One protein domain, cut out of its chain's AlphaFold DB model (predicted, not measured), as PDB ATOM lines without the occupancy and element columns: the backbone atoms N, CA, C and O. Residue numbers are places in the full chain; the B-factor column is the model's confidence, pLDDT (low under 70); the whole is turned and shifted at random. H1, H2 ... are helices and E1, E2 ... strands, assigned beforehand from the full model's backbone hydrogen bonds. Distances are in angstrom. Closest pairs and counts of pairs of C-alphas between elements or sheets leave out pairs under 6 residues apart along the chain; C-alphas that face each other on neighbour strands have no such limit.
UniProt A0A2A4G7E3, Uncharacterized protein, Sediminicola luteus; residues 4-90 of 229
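This is residues 4 to 90 of the 229 residues of an uncharacterized protein of Sediminicola luteus (UniProt A0A2A4G7E3). A long, two-stranded hairpin, E1 and E2, runs along the longest axis, with helices gathered along one side of it: H2 and H3 pack on E2, and H4 lies over E1. H1 sits beyond the end of the hairpin away from its turn, and H5 packs on H2 near that same end. The printed part has 87 residues with two named strands followed by five named helices, in the order E1 E2 H1 H2 H3 H4 H5; the sheet has the order E1 - E2, antiparallel, and the class is mixed, helices and strands. The whole is compact, with a radius of gyration of the C-alphas of 13.7 A, and elongated, spanning 40 by 25 by 18 A.

Find C-alpha 7 at (48.973, -36.572, -20.018); from there E1, residues 7 to 13, runs 20.0 A. E2, residues 21 to 28, then runs 20.9 A from C-alpha 21 at (41.578, -32.976, -1.455). Next come H1, residues 34 to 41, 10.7 A long, and H2, residues 43 to 53, 16.0 A long. H3, residues 56 to 62, measures 10.4 A, and H4, residues 66 to 78, is the longest helix at 18.0 A. H5, residues 80 to 88, measures 12.2 A and ends at C-alpha 88, (45.503, -47.005, -31.491).

Begin at the hairpin of E1 and E2, antiparallel with 156 degrees between their directions; look for N 8 and O 27 at 2.8 A and N 25 and O 10 at 3.1 A, both within hydrogen-bond range. The closest C-alphas of E2 and H2 are those of Phe 26 and Ile 47, 6.0 A apart; those of E2 and H3 are Phe 21 and Val 60, 7.3 A apart. Leu 9 and Leu 73 have the closest C-alphas of E1 and H4, 7.9 A apart. H3 and H4 form a helical hairpin and touch, H4 with residues 68 to 72 alone, closest at the C-alphas of Phe 59 and Ile 69, 6.0 A; they run opposite ways at a steep tilt of 39 degrees. H2 and H5 touch at a shallow tilt of 14 degrees, opposite ways, with the C-alphas of Tyr 53 and Phe 82 closest at 6.6 A. H1 and H2 are close but not clearly touching, about perpendicular at 89 degrees, with the C-alphas of Ile 39 and Phe 46 closest at 7.2 A. H1 and H5 are apart. In H1, H2, H4 and H5 every O i to N i+4 pair is within hydrogen-bond range; in H3, 2 of 3 are.

The C-alphas of Asp 16 and Leu 88 are the two farthest apart, 42.2 A. The printed part has no cut, and no link is long. Look at residues 15 to 20 for pLDDT under 70; the mean of the printed part is 86.9.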
ATOM      1  N   SER A   4      53.069 -40.368 -21.205       86.19
ATOM      2  CA  SER A   4      53.593 -39.417 -20.213       86.19
ATOM      3  C   SER A   4      54.029 -38.071 -20.796       86.19
ATOM      4  O   SER A   4      54.201 -37.110 -20.042       86.19
ATOM      5  N   THR A   5      54.211 -37.987 -22.117       89.19
ATOM      6  CA  THR A   5      54.469 -36.733 -22.829       89.19
ATOM      7  C   THR A   5      53.214 -35.863 -22.910       89.19
ATOM      8  O   THR A   5      53.333 -34.646 -22.827       89.19
ATOM      9  N   TYR A   6      52.023 -36.466 -22.990       90.75
ATOM     10  CA  TYR A   6      50.773 -35.773 -23.331       90.75
ATOM     11  C   TYR A   6      49.758 -35.708 -22.192       90.75
ATOM     12  O   TYR A   6      48.803 -34.946 -22.281       90.75
ATOM     13  N   LEU A   7      49.926 -36.496 -21.127       90.88
ATOM     14  CA  LEU A   7      48.973 -36.572 -20.018       90.88
ATOM     15  C   LEU A   7      49.571 -36.065 -18.706       90.88
ATOM     16  O   LEU A   7      50.668 -36.453 -18.306       90.88
ATOM     17  N   ASP A   8      48.780 -35.259 -18.007       89.81
ATOM     18  CA  ASP A   8      48.997 -34.816 -16.636       89.81
ATOM     19  C   ASP A   8      47.805 -35.154 -15.745       89.81
ATOM     20  O   ASP A   8      46.676 -35.311 -16.208       89.81
ATOM     21  N   LEU A   9      48.053 -35.193 -14.435       88.38
ATOM     22  CA  LEU A   9      47.020 -35.270 -13.409       88.38
ATOM     23  C   LEU A   9      47.015 -33.966 -12.607       88.38
ATOM     24  O   LEU A   9      48.010 -33.607 -11.974       88.38
ATOM     25  N   VAL A  10      45.887 -33.258 -12.636       87.62
ATOM     26  CA  VAL A  10      45.694 -31.984 -11.934       87.62
ATOM     27  C   VAL A  10      44.882 -32.224 -10.667       87.62
ATOM     28  O   VAL A  10      43.874 -32.931 -10.693       87.62
ATOM     29  N   PHE A  11      45.305 -31.613  -9.557       82.56
ATOM     30  CA  PHE A  11      44.631 -31.692  -8.259       82.56
ATOM     31  C   PHE A  11      43.928 -30.383  -7.941       82.56
ATOM     32  O   PHE A  11      44.497 -29.308  -8.113       82.56
ATOM     33  N   TYR A  12      42.712 -30.488  -7.414       80.19
ATOM     34  CA  TYR A  12      41.978 -29.368  -6.847       80.19
ATOM     35  C   TYR A  12      41.876 -29.518  -5.339       80.19
ATOM     36  O   TYR A  12      41.510 -30.574  -4.806       80.19
ATOM     37  N   HIS A  13      42.145 -28.414  -4.658       77.50
ATOM     38  CA  HIS A  13      42.013 -28.274  -3.216       77.50
ATOM     39  C   HIS A  13      40.708 -27.548  -2.910       77.50
ATOM     40  O   HIS A  13      40.260 -26.706  -3.689       77.50
ATOM     41  N   LYS A  14      40.069 -27.870  -1.783       76.06
ATOM     42  CA  LYS A  14      39.014 -26.987  -1.273       76.06
ATOM     43  C   LYS A  14      39.675 -25.712  -0.748       76.06
ATOM     44  O   LYS A  14      40.670 -25.801  -0.027       76.06
ATOM     45  N   ASN A  15      39.124 -24.558  -1.126       63.31
ATOM     46  CA  ASN A  15      39.541 -23.259  -0.601       63.31
ATOM     47  C   ASN A  15      39.570 -23.344   0.934       63.31
ATOM     48  O   ASN A  15      38.578 -23.766   1.523       63.31
ATOM     49  N   ASP A  16      40.732 -23.025   1.512       59.59
ATOM     50  CA  ASP A  16      41.095 -22.975   2.944       59.59
ATOM     51  C   ASP A  16      42.009 -24.076   3.500       59.59
ATOM     52  O   ASP A  16      42.527 -23.918   4.606       59.59
ATOM     53  N   SER A  17      42.356 -25.134   2.754       58.88
ATOM     54  CA  SER A  17      43.558 -25.901   3.119       58.88
ATOM     55  C   SER A  17      44.182 -26.657   1.946       58.88
ATOM     56  O   SER A  17      43.544 -27.489   1.300       58.88
ATOM     57  N   ALA A  18      45.491 -26.470   1.744       61.28
ATOM     58  CA  ALA A  18      46.309 -27.287   0.839       61.28
ATOM     59  C   ALA A  18      46.392 -28.773   1.266       61.28
ATOM     60  O   ALA A  18      47.152 -29.540   0.690       61.28
ATOM     61  N   ARG A  19      45.645 -29.180   2.303       62.78
ATOM     62  CA  ARG A  19      45.566 -30.548   2.822       62.78
ATOM     63  C   ARG A  19      44.215 -31.210   2.549       62.78
ATOM     64  O   ARG A  19      44.097 -32.414   2.748       62.78
ATOM     65  N   THR A  20      43.202 -30.475   2.087       69.69
ATOM     66  CA  THR A  20      41.875 -31.043   1.810       69.69
ATOM     67  C   THR A  20      41.696 -31.269   0.315       69.69
ATOM     68  O   THR A  20      41.373 -30.350  -0.442       69.69
ATOM     69  N   PHE A  21      41.882 -32.521  -0.102       74.44
ATOM     70  CA  PHE A  21      41.578 -32.976  -1.455       74.44
ATOM     71  C   PHE A  21      40.103 -32.723  -1.807       74.44
ATOM     72  O   PHE A  21      39.200 -33.080  -1.048       74.44
ATOM     73  N   SER A  22      39.859 -32.119  -2.972       77.94
ATOM     74  CA  SER A  22      38.519 -31.978  -3.549       77.94
ATOM     75  C   SER A  22      38.298 -33.033  -4.631       77.94
ATOM     76  O   SER A  22      37.449 -33.919  -4.506       77.94
ATOM     77  N   HIS A  23      39.085 -32.953  -5.701       78.75
ATOM     78  CA  HIS A  23      39.034 -33.863  -6.837       78.75
ATOM     79  C   HIS A  23      40.334 -33.782  -7.644       78.75
ATOM     80  O   HIS A  23      41.119 -32.848  -7.480       78.75
ATOM     81  N   CYS A  24      40.552 -34.763  -8.516       83.62
ATOM     82  CA  CYS A  24      41.602 -34.741  -9.527       83.62
ATOM     83  C   CYS A  24      41.003 -35.077 -10.893       83.62
ATOM     84  O   CYS A  24      39.969 -35.746 -10.960       83.62
ATOM     85  N   TYR A  25      41.650 -34.618 -11.958       86.06
ATOM     86  CA  TYR A  25      41.292 -34.970 -13.329       86.06
ATOM     87  C   TYR A  25      42.521 -34.992 -14.234       86.06
ATOM     88  O   TYR A  25      43.542 -34.364 -13.938       86.06
ATOM     89  N   PHE A  26      42.399 -35.705 -15.348       89.31
ATOM     90  CA  PHE A  26      43.424 -35.745 -16.379       89.31
ATOM     91  C   PHE A  26      43.383 -34.495 -17.243       89.31
ATOM     92  O   PHE A  26      42.327 -34.121 -17.750       89.31
ATOM     93  N   LYS A  27      44.539 -33.861 -17.418       91.12
ATOM     94  CA  LYS A  27      44.724 -32.740 -18.333       91.12
ATOM     95  C   LYS A  27      45.655 -33.174 -19.458       91.12
ATOM     96  O   LYS A  27      46.678 -33.801 -19.199       91.12
ATOM     97  N   LEU A  28      45.311 -32.809 -20.687       92.00
ATOM     98  CA  LEU A  28      46.196 -32.987 -21.830       92.00
ATOM     99  C   LEU A  28      47.207 -31.841 -21.872       92.00
ATOM    100  O   LEU A  28      46.845 -30.677 -21.682       92.00
ATOM    101  N   ARG A  29      48.480 -32.174 -22.073       91.62
ATOM    102  CA  ARG A  29      49.540 -31.193 -22.296       91.62
ATOM    103  C   ARG A  29      49.483 -30.706 -23.736       91.62
ATOM    104  O   ARG A  29      49.259 -31.490 -24.655       91.62
ATOM    105  N   GLU A  30      49.725 -29.416 -23.910       91.00
ATOM    106  CA  GLU A  30      50.006 -28.841 -25.219       91.00
ATOM    107  C   GLU A  30      51.430 -29.245 -25.599       91.00
ATOM    108  O   GLU A  30      52.390 -28.930 -24.889       91.00
ATOM    109  N   VAL A  31      51.546 -30.022 -26.668       91.25
ATOM    110  CA  VAL A  31      52.813 -30.494 -27.220       91.25
ATOM    111  C   VAL A  31      52.791 -30.115 -28.689       91.25
ATOM    112  O   VAL A  31      51.849 -30.469 -29.388       91.25
ATOM    113  N   ASP A  32      53.796 -29.360 -29.120       92.06
ATOM    114  CA  ASP A  32      53.901 -28.831 -30.481       92.06
ATOM    115  C   ASP A  32      54.461 -29.904 -31.428       92.06
ATOM    116  O   ASP A  32      55.632 -29.896 -31.811       92.06
ATOM    117  N   ASP A  33      53.631 -30.908 -31.707       90.62
ATOM    118  CA  ASP A  33      53.853 -31.912 -32.740       90.62
ATOM    119  C   ASP A  33      52.512 -32.392 -33.328       90.62
ATOM    120  O   ASP A  33      51.449 -32.206 -32.734       90.62
ATOM    121  N   ASN A  34      52.556 -33.050 -34.493       88.69
ATOM    122  CA  ASN A  34      51.353 -33.522 -35.198       88.69
ATOM    123  C   ASN A  34      50.442 -34.405 -34.326       88.69
ATOM    124  O   ASN A  34      49.239 -34.505 -34.567       88.69
ATOM    125  N   PHE A  35      51.017 -35.107 -33.350       87.69
ATOM    126  CA  PHE A  35      50.268 -35.992 -32.475       87.69
ATOM    127  C   PHE A  35      49.628 -35.230 -31.315       87.69
ATOM    128  O   PHE A  35      48.488 -35.514 -30.954       87.69
ATOM    129  N   GLY A  36      50.336 -34.251 -30.756       90.50
ATOM    130  CA  GLY A  36      49.799 -33.270 -29.830       90.50
ATOM    131  C   GLY A  36      48.600 -32.560 -30.443       90.50
ATOM    132  O   GLY A  36      47.535 -32.568 -29.831       90.50
ATOM    133  N   ASP A  37      48.716 -32.079 -31.681       90.19
ATOM    134  CA  ASP A  37      47.608 -31.462 -32.419       90.19
ATOM    135  C   ASP A  37      46.406 -32.405 -32.552       90.19
ATOM    136  O   ASP A  37      45.272 -32.018 -32.259       90.19
ATOM    137  N   PHE A  38      46.646 -33.666 -32.922       90.50
ATOM    138  CA  PHE A  38      45.590 -34.676 -33.006       90.50
ATOM    139  C   PHE A  38      44.912 -34.915 -31.649       90.50
ATOM    140  O   PHE A  38      43.684 -34.945 -31.553       90.50
ATOM    141  N   ILE A  39      45.693 -35.048 -30.574       91.38
ATOM    142  CA  ILE A  39      45.170 -35.200 -29.211       91.38
ATOM    143  C   ILE A  39      44.298 -34.007 -28.815       91.38
ATOM    144  O   ILE A  39      43.251 -34.199 -28.198       91.38
ATOM    145  N   GLN A  40      44.721 -32.787 -29.153       91.38
ATOM    146  CA  GLN A  40      43.982 -31.567 -28.825       91.38
ATOM    147  C   GLN A  40      42.690 -31.424 -29.638       91.38
ATOM    148  O   GLN A  40      41.734 -30.827 -29.148       91.38
ATOM    149  N   GLN A  41      42.626 -32.001 -30.840       90.38
ATOM    150  CA  GLN A  41      41.391 -32.092 -31.629       90.38
ATOM    151  C   GLN A  41      40.420 -33.148 -31.079       90.38
ATOM    152  O   GLN A  41      39.209 -32.987 -31.206       90.38
ATOM    153  N   HIS A  42      40.940 -34.179 -30.403       92.00
ATOM    154  CA  HIS A  42      40.169 -35.322 -29.901       92.00
ATOM    155  C   HIS A  42      40.307 -35.557 -28.382       92.00
ATOM    156  O   HIS A  42      40.533 -36.691 -27.932       92.00
ATOM    157  N   PRO A  43      40.164 -34.523 -27.531       92.62
ATOM    158  CA  PRO A  43      40.603 -34.589 -26.140       92.62
ATOM    159  C   PRO A  43      39.802 -35.598 -25.308       92.62
ATOM    160  O   PRO A  43      40.342 -36.276 -24.428       92.62
ATOM    161  N   ASN A  44      38.512 -35.744 -25.616       92.38
ATOM    162  CA  ASN A  44      37.601 -36.614 -24.880       92.38
ATOM    163  C   ASN A  44      37.989 -38.098 -24.983       92.38
ATOM    164  O   ASN A  44      37.811 -38.822 -24.003       92.38
ATOM    165  N   ARG A  45      38.601 -38.542 -26.094       92.12
ATOM    166  CA  ARG A  45      39.093 -39.926 -26.252       92.12
ATOM    167  C   ARG A  45      40.162 -40.265 -25.220       92.12
ATOM    168  O   ARG A  45      40.092 -41.278 -24.524       92.12
ATOM    169  N   PHE A  46      41.159 -39.392 -25.111       93.25
ATOM    170  CA  PHE A  46      42.337 -39.616 -24.280       93.25
ATOM    171  C   PHE A  46      42.030 -39.406 -22.796       93.25
ATOM    172  O   PHE A  46      42.514 -40.165 -21.954       93.25
ATOM    173  N   ILE A  47      41.176 -38.430 -22.470       92.06
ATOM    174  CA  ILE A  47      40.690 -38.218 -21.099       92.06
ATOM    175  C   ILE A  47      39.836 -39.405 -20.641       92.06
ATOM    176  O   ILE A  47      39.987 -39.859 -19.500       92.06
ATOM    177  N   TYR A  48      38.972 -39.931 -21.518       93.06
ATOM    178  CA  TYR A  48      38.217 -41.148 -21.236       93.06
ATOM    179  C   TYR A  48      39.160 -42.311 -20.942       93.06
ATOM    180  O   TYR A  48      39.066 -42.911 -19.875       93.06
ATOM    181  N   LEU A  49      40.116 -42.577 -21.837       93.44
ATOM    182  CA  LEU A  49      41.047 -43.691 -21.688       93.44
ATOM    183  C   LEU A  49      41.848 -43.606 -20.379       93.44
ATOM    184  O   LEU A  49      41.969 -44.593 -19.654       93.44
ATOM    185  N   ALA A  50      42.360 -42.422 -20.040       91.75
ATOM    186  CA  ALA A  50      43.068 -42.204 -18.781       91.75
ATOM    187  C   ALA A  50      42.174 -42.484 -17.562       91.75
ATOM    188  O   ALA A  50      42.614 -43.097 -16.589       91.75
ATOM    189  N   SER A  51      40.898 -42.101 -17.635       89.56
ATOM    190  CA  SER A  51      39.911 -42.375 -16.585       89.56
ATOM    191  C   SER A  51      39.488 -43.848 -16.528       89.56
ATOM    192  O   SER A  51      39.165 -44.331 -15.451       89.56
ATOM    193  N   HIS A  52      39.505 -44.568 -17.653       90.00
ATOM    194  CA  HIS A  52      39.178 -45.995 -17.725       90.00
ATOM    195  C   HIS A  52      40.227 -46.852 -17.005       90.00
ATOM    196  O   HIS A  52      39.890 -47.762 -16.251       90.00
ATOM    197  N   TYR A  53      41.510 -46.558 -17.230       89.81
ATOM    198  CA  TYR A  53      42.619 -47.362 -16.706       89.81
ATOM    199  C   TYR A  53      43.093 -46.951 -15.313       89.81
ATOM    200  O   TYR A  53      43.865 -47.680 -14.690       89.81
ATOM    201  N   SER A  54      42.638 -45.810 -14.802       87.50
ATOM    202  CA  SER A  54      43.000 -45.343 -13.469       87.50
ATOM    203  C   SER A  54      41.803 -45.350 -12.530       87.50
ATOM    204  O   SER A  54      40.676 -45.035 -12.904       87.50
ATOM    205  N   LYS A  55      42.047 -45.687 -11.265       84.56
ATOM    206  CA  LYS A  55      41.026 -45.591 -10.221       84.56
ATOM    207  C   LYS A  55      41.247 -44.306  -9.459       84.56
ATOM    208  O   LYS A  55      42.260 -44.141  -8.777       84.56
ATOM    209  N   ARG A  56      40.286 -43.387  -9.548       82.94
ATOM    210  CA  ARG A  56      40.357 -42.098  -8.851       82.94
ATOM    211  C   ARG A  56      40.648 -42.285  -7.362       82.94
ATOM    212  O   ARG A  56      41.436 -41.536  -6.793       82.94
ATOM    213  N   GLU A  57      40.027 -43.286  -6.745       85.25
ATOM    214  CA  GLU A  57      40.151 -43.624  -5.327       85.25
ATOM    215  C   GLU A  57      41.598 -43.911  -4.926       85.25
ATOM    216  O   GLU A  57      41.985 -43.600  -3.800       85.25
ATOM    217  N   ASP A  58      42.404 -44.465  -5.829       88.50
ATOM    218  CA  ASP A  58      43.797 -44.794  -5.542       88.50
ATOM    219  C   ASP A  58      44.655 -43.522  -5.457       88.50
ATOM    220  O   ASP A  58      45.480 -43.400  -4.551       88.50
ATOM    221  N   PHE A  59      44.365 -42.501  -6.271       88.12
ATOM    222  CA  PHE A  59      44.985 -41.179  -6.121       88.12
ATOM    223  C   PHE A  59      44.525 -40.456  -4.851       88.12
ATOM    224  O   PHE A  59      45.338 -39.819  -4.178       88.12
ATOM    225  N   VAL A  60      43.237 -40.564  -4.496       84.75
ATOM    226  CA  VAL A  60      42.690 -39.929  -3.281       84.75
ATOM    227  C   VAL A  60      43.374 -40.461  -2.023       84.75
ATOM    228  O   VAL A  60      43.722 -39.674  -1.147       84.75
ATOM    229  N   LYS A  61      43.594 -41.780  -1.935       88.00
ATOM    230  CA  LYS A  61      44.233 -42.426  -0.772       88.00
ATOM    231  C   LYS A  61      45.676 -41.977  -0.551       88.00
ATOM    232  O   LYS A  61      46.141 -41.984   0.584       88.00
ATOM    233  N   LEU A  62      46.386 -41.635  -1.624       88.38
ATOM    234  CA  LEU A  62      47.789 -41.226  -1.563       88.38
ATOM    235  C   LEU A  62      47.959 -39.731  -1.282       88.38
ATOM    236  O   LEU A  62      49.040 -39.298  -0.897       88.38
ATOM    237  N   TYR A  63      46.917 -38.924  -1.459       84.25
ATOM    238  CA  TYR A  63      47.004 -37.482  -1.271       84.25
ATOM    239  C   TYR A  63      47.297 -37.106   0.204       84.25
ATOM    240  O   TYR A  63      46.658 -37.658   1.101       84.25
ATOM    241  N   PRO A  64      48.210 -36.148   0.501       88.06
ATOM    242  CA  PRO A  64      48.884 -35.216  -0.413       88.06
ATOM    243  C   PRO A  64      50.257 -35.674  -0.946       88.06
ATOM    244  O   PRO A  64      51.012 -34.831  -1.430       88.06
ATOM    245  N   ASP A  65      50.619 -36.957  -0.868       89.44
ATOM    246  CA  ASP A  65      51.909 -37.469  -1.360       89.44
ATOM    247  C   ASP A  65      51.977 -37.452  -2.900       89.44
ATOM    248  O   ASP A  65      51.731 -38.438  -3.599       89.44
ATOM    249  N   THR A  66      52.304 -36.282  -3.447       85.31
ATOM    250  CA  THR A  66      52.364 -36.061  -4.897       85.31
ATOM    251  C   THR A  66      53.460 -36.866  -5.597       85.31
ATOM    252  O   THR A  66      53.342 -37.095  -6.801       85.31
ATOM    253  N   LEU A  67      54.502 -37.318  -4.886       88.12
ATOM    254  CA  LEU A  67      55.547 -38.162  -5.472       88.12
ATOM    255  C   LEU A  67      54.999 -39.563  -5.735       88.12
ATOM    256  O   LEU A  67      55.037 -40.012  -6.881       88.12
ATOM    257  N   ARG A  68      54.379 -40.189  -4.726       91.38
ATOM    258  CA  ARG A  68      53.726 -41.499  -4.891       91.38
ATOM    259  C   ARG A  68      52.596 -41.466  -5.907       91.38
ATOM    260  O   ARG A  68      52.419 -42.416  -6.660       91.38
ATOM    261  N   ILE A  69      51.843 -40.369  -5.975       88.44
ATOM    262  CA  ILE A  69      50.799 -40.232  -6.995       88.44
ATOM    263  C   ILE A  69      51.400 -40.173  -8.409       88.44
ATOM    264  O   ILE A  69      50.858 -40.785  -9.328       88.44
ATOM    265  N   ARG A  70      52.521 -39.466  -8.609       87.25
ATOM    266  CA  ARG A  70      53.210 -39.443  -9.912       87.25
ATOM    267  C   ARG A  70      53.747 -40.819 -10.296       87.25
ATOM    268  O   ARG A  70      53.724 -41.147 -11.477       87.25
ATOM    269  N   GLU A  71      54.240 -41.593  -9.335       91.38
ATOM    270  CA  GLU A  71      54.664 -42.982  -9.555       91.38
ATOM    271  C   GLU A  71      53.476 -43.859  -9.956       91.38
ATOM    272  O   GLU A  71      53.510 -44.454 -11.025       91.38
ATOM    273  N   LEU A  72      52.373 -43.813  -9.202       91.88
ATOM    274  CA  LEU A  72      51.153 -44.552  -9.536       91.88
ATOM    275  C   LEU A  72      50.601 -44.175 -10.922       91.88
ATOM    276  O   LEU A  72      50.185 -45.037 -11.692       91.88
ATOM    277  N   LEU A  73      50.613 -42.885 -11.268       90.38
ATOM    278  CA  LEU A  73      50.224 -42.432 -12.601       90.38
ATOM    279  C   LEU A  73      51.138 -43.021 -13.679       90.38
ATOM    280  O   LEU A  73      50.641 -43.478 -14.705       90.38
ATOM    281  N   LYS A  74      52.461 -43.003 -13.456       90.12
ATOM    282  CA  LYS A  74      53.431 -43.614 -14.373       90.12
ATOM    283  C   LYS A  74      53.150 -45.100 -14.555       90.12
ATOM    284  O   LYS A  74      53.232 -45.563 -15.685       90.12
ATOM    285  N   ASP A  75      52.801 -45.815 -13.493       92.56
ATOM    286  CA  ASP A  75      52.473 -47.237 -13.571       92.56
ATOM    287  C   ASP A  75      51.240 -47.467 -14.454       92.56
ATOM    288  O   ASP A  75      51.312 -48.251 -15.399       92.56
ATOM    289  N   TYR A  76      50.155 -46.709 -14.248       91.81
ATOM    290  CA  TYR A  76      48.957 -46.811 -15.090       91.81
ATOM    291  C   TYR A  76      49.230 -46.492 -16.562       91.81
ATOM    292  O   TYR A  76      48.792 -47.224 -17.443       91.81
ATOM    293  N   ILE A  77      49.956 -45.409 -16.855       89.75
ATOM    294  CA  ILE A  77      50.193 -45.008 -18.251       89.75
ATOM    295  C   ILE A  77      51.280 -45.840 -18.941       89.75
ATOM    296  O   ILE A  77      51.407 -45.779 -20.166       89.75
ATOM    297  N   ASN A  78      52.085 -46.583 -18.176       89.81
ATOM    298  CA  ASN A  78      53.068 -47.518 -18.715       89.81
ATOM    299  C   ASN A  78      52.516 -48.934 -18.897       89.81
ATOM    300  O   ASN A  78      53.166 -49.737 -19.576       89.81
ATOM    301  N   ASP A  79      51.333 -49.220 -18.351       93.50
ATOM    302  CA  ASP A  79      50.624 -50.481 -18.536       93.50
ATOM    303  C   ASP A  79      50.413 -50.789 -20.030       93.50
ATOM    304  O   ASP A  79      50.082 -49.914 -20.840       93.50
ATOM    305  N   GLN A  80      50.660 -52.041 -20.425       92.25
ATOM    306  CA  GLN A  80      50.674 -52.426 -21.840       92.25
ATOM    307  C   GLN A  80      49.297 -52.265 -22.508       92.25
ATOM    308  O   GLN A  80      49.259 -51.680 -23.600       92.25
ATOM    309  N   PRO A  81      48.181 -52.702 -21.895       92.06
ATOM    310  CA  PRO A  81      46.838 -52.407 -22.380       92.06
ATOM    311  C   PRO A  81      46.571 -50.913 -22.596       92.06
ATOM    312  O   PRO A  81      46.110 -50.528 -23.674       92.06
ATOM    313  N   PHE A  82      46.919 -50.058 -21.628       93.31
ATOM    314  CA  PHE A  82      46.750 -48.610 -21.765       93.31
ATOM    315  C   PHE A  82      47.553 -48.061 -22.946       93.31
ATOM    316  O   PHE A  82      46.998 -47.408 -23.826       93.31
ATOM    317  N   ARG A  83      48.857 -48.359 -23.016       91.94
ATOM    318  CA  ARG A  83      49.745 -47.855 -24.080       91.94
ATOM    319  C   ARG A  83      49.316 -48.299 -25.471       91.94
ATOM    320  O   ARG A  83      49.434 -47.525 -26.423       91.94
ATOM    321  N   SER A  84      48.850 -49.540 -25.584       90.62
ATOM    322  CA  SER A  84      48.387 -50.109 -26.851       90.62
ATOM    323  C   SER A  84      47.127 -49.386 -27.321       90.62
ATOM    324  O   SER A  84      47.097 -48.892 -28.444       90.62
ATOM    325  N   THR A  85      46.138 -49.217 -26.438       92.44
ATOM    326  CA  THR A  85      44.901 -48.481 -26.746       92.44
ATOM    327  C   THR A  85      45.160 -47.002 -27.023       92.44
ATOM    328  O   THR A  85      44.627 -46.458 -27.984       92.44
ATOM    329  N   PHE A  86      46.027 -46.356 -26.239       92.06
ATOM    330  CA  PHE A  86      46.404 -44.953 -26.423       92.06
ATOM    331  C   PHE A  86      47.041 -44.715 -27.793       92.06
ATOM    332  O   PHE A  86      46.755 -43.718 -28.445       92.06
ATOM    333  N   SER A  87      47.890 -45.646 -28.241       88.88
ATOM    334  CA  SER A  87      48.512 -45.564 -29.564       88.88
ATOM    335  C   SER A  87      47.480 -45.765 -30.675       88.88
ATOM    336  O   SER A  87      47.482 -45.001 -31.633       88.88
ATOM    337  N   LEU A  88      46.576 -46.743 -30.525       90.25
ATOM    338  CA  LEU A  88      45.503 -47.005 -31.491       90.25
ATOM    339  C   LEU A  88      44.552 -45.814 -31.646       90.25
ATOM    340  O   LEU A  88      44.172 -45.506 -32.766       90.25
ATOM    341  N   LEU A  89      44.219 -45.106 -30.560       90.00
ATOM    342  CA  LEU A  89      43.322 -43.939 -30.597       90.00
ATOM    343  C   LEU A  89      43.777 -42.809 -31.523       90.00
ATOM    344  O   LEU A  89      42.968 -41.963 -31.897       90.00
ATOM    345  N   ALA A  90      45.062 -42.791 -31.852       81.88
ATOM    346  CA  ALA A  90      45.688 -41.779 -32.679       81.88
ATOM    347  C   ALA A  90      46.246 -42.323 -33.998       81.88
ATOM    348  O   ALA A  90      46.901 -41.595 -34.742       81.88
TER     349      ALA A  90